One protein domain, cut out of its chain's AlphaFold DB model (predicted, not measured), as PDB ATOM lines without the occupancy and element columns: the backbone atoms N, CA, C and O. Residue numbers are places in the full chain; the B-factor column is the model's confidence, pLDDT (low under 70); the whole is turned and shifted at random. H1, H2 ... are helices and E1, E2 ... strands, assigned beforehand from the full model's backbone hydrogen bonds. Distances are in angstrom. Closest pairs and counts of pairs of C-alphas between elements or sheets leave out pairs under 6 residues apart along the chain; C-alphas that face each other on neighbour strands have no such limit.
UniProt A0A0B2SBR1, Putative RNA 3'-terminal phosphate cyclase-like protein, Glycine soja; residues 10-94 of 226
ATOM      1  N   ASP A  10     114.727  91.008  85.821       90.69
ATOM      2  CA  ASP A  10     114.059  91.939  84.925       90.69
ATOM      3  C   ASP A  10     114.803  91.996  83.584       90.69
ATOM      4  O   ASP A  10     115.972  92.377  83.522       90.69
ATOM      5  N   CYS A  11     114.126  91.557  82.527       89.38
ATOM      6  CA  CYS A  11     114.607  91.552  81.148       89.38
ATOM      7  C   CYS A  11     114.377  92.910  80.460       89.38
ATOM      8  O   CYS A  11     114.873  93.133  79.357       89.38
ATOM      9  N   GLY A  12     113.633  93.822  81.097       88.75
ATOM     10  CA  GLY A  12     113.216  95.086  80.507       88.75
ATOM     11  C   GLY A  12     112.165  94.914  79.406       88.75
ATOM     12  O   GLY A  12     111.438  93.921  79.352       88.75
ATOM     13  N   VAL A  13     112.075  95.928  78.541       87.31
ATOM     14  CA  VAL A  13     111.088  96.024  77.444       87.31
ATOM     15  C   VAL A  13     111.728  96.150  76.057       87.31
ATOM     16  O   VAL A  13     111.021  96.280  75.065       87.31
ATOM     17  N   SER A  14     113.061  96.133  75.976       86.62
ATOM     18  CA  SER A  14     113.780  96.278  74.704       86.62
ATOM     19  C   SER A  14     113.809  94.989  73.884       86.62
ATOM     20  O   SER A  14     113.842  95.057  72.659       86.62
ATOM     21  N   TRP A  15     113.822  93.844  74.569       88.19
ATOM     22  CA  TRP A  15     113.898  92.500  73.996       88.19
ATOM     23  C   TRP A  15     112.913  91.587  74.721       88.19
ATOM     24  O   TRP A  15     112.599  91.803  75.899       88.19
ATOM     25  N   SER A  16     112.434  90.556  74.034       90.81
ATOM     26  CA  SER A  16     111.569  89.552  74.649       90.81
ATOM     27  C   SER A  16     112.341  88.653  75.622       90.81
ATOM     28  O   SER A  16     113.561  88.493  75.556       90.81
ATOM     29  N   ILE A  17     111.609  87.983  76.508       93.31
ATOM     30  CA  ILE A  17     112.132  86.931  77.381       93.31
ATOM     31  C   ILE A  17     112.742  85.789  76.550       93.31
ATOM     32  O   ILE A  17     113.718  85.187  77.000       93.31
ATOM     33  N   GLY A  18     112.221  85.523  75.345       90.75
ATOM     34  CA  GLY A  18     112.746  84.515  74.421       90.75
ATOM     35  C   GLY A  18     114.236  84.692  74.132       90.75
ATOM     36  O   GLY A  18     115.001  83.737  74.270       90.75
ATOM     37  N   TYR A  19     114.669  85.932  73.885       92.12
ATOM     38  CA  TYR A  19     116.079  86.279  73.673       92.12
ATOM     39  C   TYR A  19     116.975  85.871  74.855       92.12
ATOM     40  O   TYR A  19     118.085  85.370  74.683       92.12
ATOM     41  N   PHE A  20     116.494  86.047  76.088       91.81
ATOM     42  CA  PHE A  20     117.256  85.691  77.286       91.81
ATOM     43  C   PHE A  20     117.180  84.200  77.635       91.81
ATOM     44  O   PHE A  20     118.046  83.710  78.365       91.81
ATOM     45  N   LEU A  21     116.149  83.485  77.175       92.06
ATOM     46  CA  LEU A  21     115.962  82.058  77.446       92.06
ATOM     47  C   LEU A  21     116.998  81.200  76.720       92.06
ATOM     48  O   LEU A  21     117.529  80.266  77.321       92.06
ATOM     49  N   GLU A  22     117.315  81.534  75.471       88.50
ATOM     50  CA  GLU A  22     118.200  80.743  74.615       88.50
ATOM     51  C   GLU A  22     119.615  80.537  75.195       88.50
ATOM     52  O   GLU A  22     120.000  79.388  75.427       88.50
ATOM     53  N   PRO A  23     120.391  81.581  75.544       91.44
ATOM     54  CA  PRO A  23     121.705  81.374  76.151       91.44
ATOM     55  C   PRO A  23     121.597  80.824  77.580       91.44
ATOM     56  O   PRO A  23     122.464  80.069  78.030       91.44
ATOM     57  N   ARG A  24     120.535  81.172  78.320       91.31
ATOM     58  CA  ARG A  24     120.370  80.721  79.708       91.31
ATOM     59  C   ARG A  24     120.137  79.231  79.804       91.31
ATOM     60  O   ARG A  24     120.748  78.617  80.671       91.31
ATOM     61  N   ILE A  25     119.285  78.650  78.960       91.44
ATOM     62  CA  ILE A  25     118.989  77.220  79.052       91.44
ATOM     63  C   ILE A  25     120.263  76.402  78.831       91.44
ATOM     64  O   ILE A  25     120.557  75.514  79.625       91.44
ATOM     65  N   MET A  26     121.084  76.794  77.852       90.88
ATOM     66  CA  MET A  26     122.335  76.109  77.526       90.88
ATOM     67  C   MET A  26     123.346  76.175  78.673       90.88
ATOM     68  O   MET A  26     123.992  75.178  78.982       90.88
ATOM     69  N   LEU A  27     123.448  77.318  79.356       92.00
ATOM     70  CA  LEU A  27     124.333  77.467  80.515       92.00
ATOM     71  C   LEU A  27     123.793  76.758  81.765       92.00
ATOM     72  O   LEU A  27     124.556  76.150  82.515       92.00
ATOM     73  N   CYS A  28     122.483  76.832  82.005       92.12
ATOM     74  CA  CYS A  28     121.852  76.291  83.210       92.12
ATOM     75  C   CYS A  28     121.858  74.761  83.244       92.12
ATOM     76  O   CYS A  28     121.927  74.190  84.330       92.12
ATOM     77  N   LEU A  29     121.849  74.108  82.080       93.00
ATOM     78  CA  LEU A  29     121.953  72.652  81.967       93.00
ATOM     79  C   LEU A  29     123.225  72.094  82.627       93.00
ATOM     80  O   LEU A  29     123.188  71.005  83.190       93.00
ATOM     81  N   PHE A  30     124.324  72.852  82.639       93.38
ATOM     82  CA  PHE A  30     125.604  72.439  83.234       93.38
ATOM     83  C   PHE A  30     125.891  73.112  84.586       93.38
ATOM     84  O   PHE A  30     127.038  73.176  85.038       93.38
ATOM     85  N   ALA A  31     124.862  73.648  85.246       91.75
ATOM     86  CA  ALA A  31     125.004  74.238  86.570       91.75
ATOM     87  C   ALA A  31     125.355  73.180  87.633       91.75
ATOM     88  O   ALA A  31     125.127  71.986  87.471       91.75
ATOM     89  N   LYS A  32     125.875  73.618  88.787       91.12
ATOM     90  CA  LYS A  32     126.176  72.704  89.909       91.12
ATOM     91  C   LYS A  32     124.923  72.122  90.576       91.12
ATOM     92  O   LYS A  32     125.015  71.097  91.243       91.12
ATOM     93  N   GLN A  33     123.789  72.815  90.475       91.56
ATOM     94  CA  GLN A  33     122.510  72.446  91.085       91.56
ATOM     95  C   GLN A  33     121.363  72.849  90.150       91.56
ATOM     96  O   GLN A  33     121.536  73.820  89.410       91.56
ATOM     97  N   PRO A  34     120.211  72.146  90.185       90.69
ATOM     98  CA  PRO A  34     119.036  72.520  89.402       90.69
ATOM     99  C   PRO A  34     118.605  73.951  89.704       90.69
ATOM    100  O   PRO A  34     118.645  74.389  90.858       90.69
ATOM    101  N   LEU A  35     118.195  74.676  88.667       91.12
ATOM    102  CA  LEU A  35     117.874  76.094  88.770       91.12
ATOM    103  C   LEU A  35     116.392  76.337  88.510       91.12
ATOM    104  O   LEU A  35     115.795  75.793  87.582       91.12
ATOM    105  N   THR A  36     115.819  77.213  89.330       92.50
ATOM    106  CA  THR A  36     114.515  77.825  89.091       92.50
ATOM    107  C   THR A  36     114.735  79.316  88.917       92.50
ATOM    108  O   THR A  36     115.149  80.001  89.853       92.50
ATOM    109  N   ILE A  37     114.489  79.812  87.711       91.75
ATOM    110  CA  ILE A  37     114.747  81.199  87.332       91.75
ATOM    111  C   ILE A  37     113.413  81.858  87.015       91.75
ATOM    112  O   ILE A  37     112.649  81.363  86.190       91.75
ATOM    113  N   ARG A  38     113.143  82.993  87.665       93.44
ATOM    114  CA  ARG A  38     111.988  83.838  87.361       93.44
ATOM    115  C   ARG A  38     112.426  84.991  86.476       93.44
ATOM    116  O   ARG A  38     113.309  85.754  86.866       93.44
ATOM    117  N   LEU A  39     111.815  85.101  85.305       93.12
ATOM    118  CA  LEU A  39     112.071  86.141  84.317       93.12
ATOM    119  C   LEU A  39     110.858  87.053  84.228       93.12
ATOM    120  O   LEU A  39     109.730  86.566  84.147       93.12
ATOM    121  N   LYS A  40     111.097  88.363  84.240       92.94
ATOM    122  CA  LYS A  40     110.067  89.381  84.053       92.94
ATOM    123  C   LYS A  40     110.378  90.208  82.813       92.94
ATOM    124  O   LYS A  40     111.535  90.556  82.619       92.94
ATOM    125  N   GLY A  41     109.392  90.502  81.971       92.00
ATOM    126  CA  GLY A  41     109.646  91.227  80.718       92.00
ATOM    127  C   GLY A  41     108.489  91.184  79.728       92.00
ATOM    128  O   GLY A  41     107.332  91.286  80.133       92.00
ATOM    129  N   ILE A  42     108.814  91.058  78.442       92.00
ATOM    130  CA  ILE A  42     107.872  90.844  77.334       92.00
ATOM    131  C   ILE A  42     107.906  89.363  76.933       92.00
ATOM    132  O   ILE A  42     108.988  88.833  76.699       92.00
ATOM    133  N   THR A  43     106.763  88.685  76.823       89.38
ATOM    134  CA  THR A  43     106.723  87.285  76.360       89.38
ATOM    135  C   THR A  43     106.881  87.177  74.854       89.38
ATOM    136  O   THR A  43     107.647  86.339  74.385       89.38
ATOM    137  N   ASN A  44     106.169  88.027  74.113       87.38
ATOM    138  CA  ASN A  44     106.023  87.913  72.667       87.38
ATOM    139  C   ASN A  44     106.271  89.283  72.017       87.38
ATOM    140  O   ASN A  44     105.615  90.267  72.368       87.38
ATOM    141  N   ASP A  45     107.211  89.337  71.075       84.50
ATOM    142  CA  ASP A  45     107.500  90.496  70.222       84.50
ATOM    143  C   ASP A  45     107.551  90.042  68.751       84.50
ATOM    144  O   ASP A  45     107.570  88.856  68.446       84.50
ATOM    145  N   SER A  46     107.547  90.999  67.834       80.38
ATOM    146  CA  SER A  46     107.688  90.813  66.389       80.38
ATOM    147  C   SER A  46     109.098  90.418  65.930       80.38
ATOM    148  O   SER A  46     109.255  89.978  64.794       80.38
ATOM    149  N   LYS A  47     110.123  90.611  66.771       82.62
ATOM    150  CA  LYS A  47     111.541  90.447  66.397       82.62
ATOM    151  C   LYS A  47     112.172  89.159  66.911       82.62
ATOM    152  O   LYS A  47     113.084  88.636  66.281       82.62
ATOM    153  N   ASP A  48     111.698  88.686  68.056       85.75
ATOM    154  CA  ASP A  48     112.314  87.610  68.820       85.75
ATOM    155  C   ASP A  48     111.378  86.396  68.905       85.75
ATOM    156  O   ASP A  48     110.155  86.566  68.851       85.75
ATOM    157  N   PRO A  49     111.912  85.177  69.115       85.12
ATOM    158  CA  PRO A  49     111.081  83.997  69.316       85.12
ATOM    159  C   PRO A  49     110.192  84.138  70.557       85.12
ATOM    160  O   PRO A  49     110.649  84.542  71.631       85.12
ATOM    161  N   SER A  50     108.925  83.745  70.431       90.00
ATOM    162  CA  SER A  50     107.995  83.734  71.561       90.00
ATOM    163  C   SER A  50     108.394  82.710  72.624       90.00
ATOM    164  O   SER A  50     108.999  81.666  72.348       90.00
ATOM    165  N   VAL A  51     107.990  82.966  73.870       92.19
ATOM    166  CA  VAL A  51     108.173  81.996  74.967       92.19
ATOM    167  C   VAL A  51     107.395  80.699  74.697       92.19
ATOM    168  O   VAL A  51     107.866  79.613  75.041       92.19
ATOM    169  N   ASP A  52     106.232  80.794  74.046       90.62
ATOM    170  CA  ASP A  52     105.400  79.641  73.684       90.62
ATOM    171  C   ASP A  52     106.047  78.777  72.597       90.62
ATOM    172  O   ASP A  52     106.077  77.543  72.718       90.62
ATOM    173  N   THR A  53     106.639  79.406  71.577       90.81
ATOM    174  CA  THR A  53     107.486  78.721  70.596       90.81
ATOM    175  C   THR A  53     108.625  78.022  71.297       90.81
ATOM    176  O   THR A  53     108.760  76.810  71.172       90.81
ATOM    177  N   PHE A  54     109.394  78.733  72.121       91.69
ATOM    178  CA  PHE A  54     110.552  78.151  72.794       91.69
ATOM    179  C   PHE A  54     110.172  76.942  73.667       91.69
ATOM    180  O   PHE A  54     110.874  75.928  73.707       91.69
ATOM    181  N   LYS A  55     109.014  76.999  74.335       92.19
ATOM    182  CA  LYS A  55     108.460  75.875  75.101       92.19
ATOM    183  C   LYS A  55     108.121  74.669  74.219       92.19
ATOM    184  O   LYS A  55     108.329  73.529  74.634       92.19
ATOM    185  N   SER A  56     107.562  74.906  73.036       91.19
ATOM    186  CA  SER A  56     107.058  73.862  72.139       91.19
ATOM    187  C   SER A  56     108.092  73.332  71.139       91.19
ATOM    188  O   SER A  56     107.905  72.225  70.638       91.19
ATOM    189  N   THR A  57     109.192  74.051  70.905       93.00
ATOM    190  CA  THR A  57     110.289  73.660  70.004       93.00
ATOM    191  C   THR A  57     111.537  73.248  70.783       93.00
ATOM    192  O   THR A  57     111.971  72.096  70.703       93.00
ATOM    193  N   THR A  58     112.087  74.143  71.605       92.69
ATOM    194  CA  THR A  58     113.386  73.950  72.258       92.69
ATOM    195  C   THR A  58     113.349  72.849  73.312       92.69
ATOM    196  O   THR A  58     114.271  72.037  73.373       92.69
ATOM    197  N   LEU A  59     112.291  72.748  74.130       92.81
ATOM    198  CA  LEU A  59     112.235  71.703  75.169       92.81
ATOM    199  C   LEU A  59     112.184  70.280  74.573       92.81
ATOM    200  O   LEU A  59     112.954  69.423  75.021       92.81
ATOM    201  N   PRO A  60     111.355  69.991  73.546       92.69
ATOM    202  CA  PRO A  60     111.426  68.712  72.836       92.69
ATOM    203  C   PRO A  60     112.777  68.437  72.168       92.69
ATOM    204  O   PRO A  60     113.232  67.292  72.183       92.69
ATOM    205  N   ILE A  61     113.433  69.465  71.618       92.62
ATOM    206  CA  ILE A  61     114.782  69.344  71.045       92.62
ATOM    207  C   ILE A  61     115.781  68.918  72.129       92.62
ATOM    208  O   ILE A  61     116.481  67.923  71.959       92.62
ATOM    209  N   LEU A  62     115.791  69.592  73.282       93.31
ATOM    210  CA  LEU A  62     116.670  69.256  74.408       93.31
ATOM    211  C   LEU A  62     116.450  67.830  74.918       93.31
ATOM    212  O   LEU A  62     117.412  67.127  75.231       93.31
ATOM    213  N   LYS A  63     115.200  67.353  74.926       92.12
ATOM    214  CA  LYS A  63     114.890  65.961  75.277       92.12
ATOM    215  C   LYS A  63     115.618  64.960  74.374       92.12
ATOM    216  O   LYS A  63     116.021  63.895  74.837       92.12
ATOM    217  N   ARG A  64     115.812  65.287  73.093       90.44
ATOM    218  CA  ARG A  64     116.543  64.427  72.146       90.44
ATOM    219  C   ARG A  64     118.047  64.446  72.372       90.44
ATOM    220  O   ARG A  64     118.678  63.408  72.222       90.44
ATOM    221  N   PHE A  65     118.585  65.563  72.853       92.94
ATOM    222  CA  PHE A  65     119.959  65.652  73.357       92.94
ATOM    223  C   PHE A  65     120.162  64.943  74.713       92.94
ATOM    224  O   PHE A  65     121.210  65.091  75.338       92.94
ATOM    225  N   GLY A  66     119.191  64.154  75.183       91.50
ATOM    226  CA  GLY A  66     119.295  63.367  76.413       91.50
ATOM    227  C   GLY A  66     118.999  64.152  77.690       91.50
ATOM    228  O   GLY A  66     119.230  63.634  78.781       91.50
ATOM    229  N   VAL A  67     118.475  65.380  77.589       93.94
ATOM    230  CA  VAL A  67     118.043  66.139  78.768       93.94
ATOM    231  C   VAL A  67     116.772  65.497  79.345       93.94
ATOM    232  O   VAL A  67     115.813  65.268  78.599       93.94
ATOM    233  N   PRO A  68     116.723  65.191  80.656       91.12
ATOM    234  CA  PRO A  68     115.537  64.608  81.265       91.12
ATOM    235  C   PRO A  68     114.364  65.589  81.187       91.12
ATOM    236  O   PRO A  68     114.513  66.786  81.419       91.12
ATOM    237  N   SER A  69     113.172  65.070  80.887       87.38
ATOM    238  CA  SER A  69     111.946  65.877  80.920       87.38
ATOM    239  C   SER A  69     111.528  66.243  82.343       87.38
ATOM    240  O   SER A  69     110.772  67.188  82.540       87.38
ATOM    241  N   GLU A  70     111.992  65.488  83.336       88.81
ATOM    242  CA  GLU A  70     111.764  65.809  84.738       88.81
ATOM    243  C   GLU A  70     112.639  67.000  85.146       88.81
ATOM    244  O   GLU A  70     113.862  66.969  85.014       88.81
ATOM    245  N   GLY A  71     111.997  68.069  85.615       86.38
ATOM    246  CA  GLY A  71     112.673  69.299  86.028       86.38
ATOM    247  C   GLY A  71     113.019  70.269  84.894       86.38
ATOM    248  O   GLY A  71     113.518  71.349  85.197       86.38
ATOM    249  N   LEU A  72     112.737  69.927  83.627       92.88
ATOM    250  CA  LEU A  72     112.840  70.838  82.483       92.88
ATOM    251  C   LEU A  72     111.450  71.348  82.089       92.88
ATOM    252  O   LEU A  72     110.700  70.660  81.396       92.88
ATOM    253  N   GLU A  73     111.110  72.564  82.505       93.50
ATOM    254  CA  GLU A  73     109.790  73.137  82.243       93.50
ATOM    255  C   GLU A  73     109.840  74.660  82.100       93.50
ATOM    256  O   GLU A  73     110.580  75.351  82.800       93.50
ATOM    257  N   ILE A  74     108.993  75.185  81.213       94.44
ATOM    258  CA  ILE A  74     108.680  76.611  81.126       94.44
ATOM    259  C   ILE A  74     107.211  76.804  81.495       94.44
ATOM    260  O   ILE A  74     106.299  76.326  80.803       94.44
ATOM    261  N   LYS A  75     106.983  77.529  82.589       93.19
ATOM    262  CA  LYS A  75     105.658  77.914  83.064       93.19
ATOM    263  C   LYS A  75     105.478  79.416  82.874       93.19
ATOM    264  O   LYS A  75     106.145  80.216  83.523       93.19
ATOM    265  N   VAL A  76     104.561  79.780  81.987       92.06
ATOM    266  CA  VAL A  76     104.142  81.168  81.781       92.06
ATOM    267  C   VAL A  76     103.059  81.478  82.810       92.06
ATOM    268  O   VAL A  76     102.009  80.835  82.806       92.06
ATOM    269  N   GLU A  77     103.336  82.394  83.738       90.50
ATOM    270  CA  GLU A  77     102.369  82.801  84.769       90.50
ATOM    271  C   GLU A  77     101.537  83.999  84.310       90.50
ATOM    272  O   GLU A  77     100.353  84.086  84.626       90.50
ATOM    273  N   SER A  78     102.134  84.887  83.518       89.25
ATOM    274  CA  SER A  78     101.434  85.989  82.868       89.25
ATOM    275  C   SER A  78     102.035  86.296  81.502       89.25
ATOM    276  O   SER A  78     103.226  86.089  81.273       89.25
ATOM    277  N   HIS A  79     101.207  86.813  80.595       88.19
ATOM    278  CA  HIS A  79     101.626  87.291  79.278       88.19
ATOM    279  C   HIS A  79     101.742  88.811  79.277       88.19
ATOM    280  O   HIS A  79     100.924  89.514  79.869       88.19
ATOM    281  N   GLY A  80     102.764  89.325  78.602       88.38
ATOM    282  CA  GLY A  80     103.139  90.730  78.636       88.38
ATOM    283  C   GLY A  80     103.641  91.136  77.267       88.38
ATOM    284  O   GLY A  80     104.624  90.591  76.779       88.38
ATOM    285  N   LEU A  81     102.952  92.089  76.650       89.00
ATOM    286  CA  LEU A  81     103.271  92.570  75.310       89.00
ATOM    287  C   LEU A  81     103.952  93.941  75.362       89.00
ATOM    288  O   LEU A  81     103.740  94.700  76.323       89.00
ATOM    289  N   PRO A  82     104.732  94.305  74.328       86.81
ATOM    290  CA  PRO A  82     105.177  95.682  74.170       86.81
ATOM    291  C   PRO A  82     103.961  96.629  74.111       86.81
ATOM    292  O   PRO A  82     102.899  96.227  73.621       86.81
ATOM    293  N   PRO A  83     104.078  97.870  74.619       84.94
ATOM    294  CA  PRO A  83     105.311  98.515  75.092       84.94
ATOM    295  C   PRO A  83     105.662  98.260  76.571       84.94
ATOM    296  O   PRO A  83     106.825  98.353  76.942       84.94
ATOM    297  N   ASN A  84     104.693  97.923  77.426       84.88
ATOM    298  CA  ASN A  84     104.916  97.927  78.881       84.88
ATOM    299  C   ASN A  84     105.386  96.581  79.466       84.88
ATOM    300  O   ASN A  84     105.787  96.529  80.633       84.88
ATOM    301  N   GLY A  85     105.274  95.487  78.704       85.62
ATOM    302  CA  GLY A  85     105.619  94.135  79.148       85.62
ATOM    303  C   GLY A  85     104.881  93.719  80.424       85.62
ATOM    304  O   GLY A  85     103.664  93.873  80.545       85.62
ATOM    305  N   GLY A  86     105.629  93.188  81.391       85.62
ATOM    306  CA  GLY A  86     105.122  92.784  82.702       85.62
ATOM    307  C   GLY A  86     104.680  91.324  82.796       85.62
ATOM    308  O   GLY A  86     103.971  90.984  83.739       85.62
ATOM    309  N   SER A  87     105.086  90.470  81.854       89.06
ATOM    310  CA  SER A  87     104.939  89.019  81.999       89.06
ATOM    311  C   SER A  87     105.900  88.474  83.039       89.06
ATOM    312  O   SER A  87     107.029  88.957  83.127       89.06
ATOM    313  N   GLU A  88     105.503  87.408  83.721       91.38
ATOM    314  CA  GLU A  88     106.364  86.578  84.553       91.38
ATOM    315  C   GLU A  88     106.397  85.147  84.007       91.38
ATOM    316  O   GLU A  88     105.367  84.513  83.763       91.38
ATOM    317  N   VAL A  89     107.613  84.640  83.809       93.38
ATOM    318  CA  VAL A  89     107.886  83.291  83.310       93.38
ATOM    319  C   VAL A  89     108.827  82.591  84.279       93.38
ATOM    320  O   VAL A  89     109.860  83.134  84.677       93.38
ATOM    321  N   LEU A  90     108.475  81.365  84.650       93.81
ATOM    322  CA  LEU A  90     109.312  80.477  85.440       93.81
ATOM    323  C   LEU A  90     109.973  79.451  84.527       93.81
ATOM    324  O   LEU A  90     109.298  78.684  83.841       93.81
ATOM    325  N   LEU A  91     111.300  79.433  84.559       94.19
ATOM    326  CA  LEU A  91     112.132  78.435  83.911       94.19
ATOM    327  C   LEU A  91     112.676  77.480  84.975       94.19
ATOM    328  O   LEU A  91     113.383  77.897  85.896       94.19
ATOM    329  N   PHE A  92     112.378  76.198  84.814       93.75
ATOM    330  CA  PHE A  92     112.958  75.101  85.574       93.75
ATOM    331  C   PHE A  92     113.957  74.381  84.672       93.75
ATOM    332  O   PHE A  92     113.607  73.988  83.558       93.75
ATOM    333  N   VAL A  93     115.203  74.251  85.132       93.44
ATOM    334  CA  VAL A  93     116.266  73.568  84.384       93.44
ATOM    335  C   VAL A  93     116.922  72.509  85.270       93.44
ATOM    336  O   VAL A  93     117.415  72.848  86.356       93.44
ATOM    337  N   PRO A  94     116.961  71.238  84.831       93.88
ATOM    338  CA  PRO A  94     117.684  70.189  85.523       93.88
ATOM    339  C   PRO A  94     119.183  70.304  85.227       93.88
ATOM    340  O   PRO A  94     119.605  70.965  84.280       93.88
TER     341      PRO A  94
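AT A GLANCE: This is residues 10 to 94 of the 226 residues of the protein "Putative RNA 3'-terminal phosphate cyclase-like protein" of Glycine soja (UniProt A0A0B2SBR1). A small three-stranded antiparallel sheet has two helices packed over one face, H1 over E1 and E3 and H2 over E2, while the other face is bare of named helices. The helices run along the strands in two layers, so that helices and strands share the long direction of an elongated body. The printed part has 85 residues, with two named helices and three named strands in the order H1, E1, H2, E2, E3; the sheet's order is E1, E3, E2, and the class is mixed. It is compact, with a radius of gyration of the C-alphas of 12.4 A and spans of 37 by 22 by 19 A.

HOW THE PARTS SIT: H1, residues 17 to 28, is on the sheet at a height of 9.7 A, over E1, residues 35 to 41, and E3, residues 87 to 93; its closest C-alphas to E1 are those of Ile 17 and Gly 41, 6.0 A apart. E1 and E3 are antiparallel neighbours, with N 37 and O 91 at 2.9 A, within hydrogen-bond range. H2, residues 51 to 64, is on the same face, over E2, residues 73 to 76, at a height of 9.0 A; the closest C-alphas, of Lys 55 and Ile 74, are 6.1 A apart. H1 and H2 only just touch, only at their ends, with 3 pairs of C-alphas within 8 A, the closest those of Gly 18 and Val 51 at 5.2 A; they run the same way at a shallow tilt of 24 degrees. E2 and E3 form an antiparallel hairpin, with N 75 and O 90 at 2.9 A, within hydrogen-bond range. E1, H2 and E2 make a split strand-helix-strand unit, two strands running the same way with E3 between them, and its crossover is right-handed. O i to N i+4 pairs are within hydrogen-bond range in 5 of 8 cases in H1 and 8 of 10 in H2.

IN THESE COORDINATES: H1 begins at C-alpha 17 (112.132, 86.931, 77.381) and is 15.5 A long. E1 measures 19.0 A, H2 19.7 A and E2 9.8 A. E3, 19.3 A long, ends at C-alpha 93 (116.266, 73.568, 84.384).

THE WHOLE: The C-alphas farthest apart, those of Gly 66 and Pro 83, are 37.9 A apart. The printed part has no cut, and its four links between named elements are short. Mean pLDDT of the printed part is 90.6, and no printed residue is under 70.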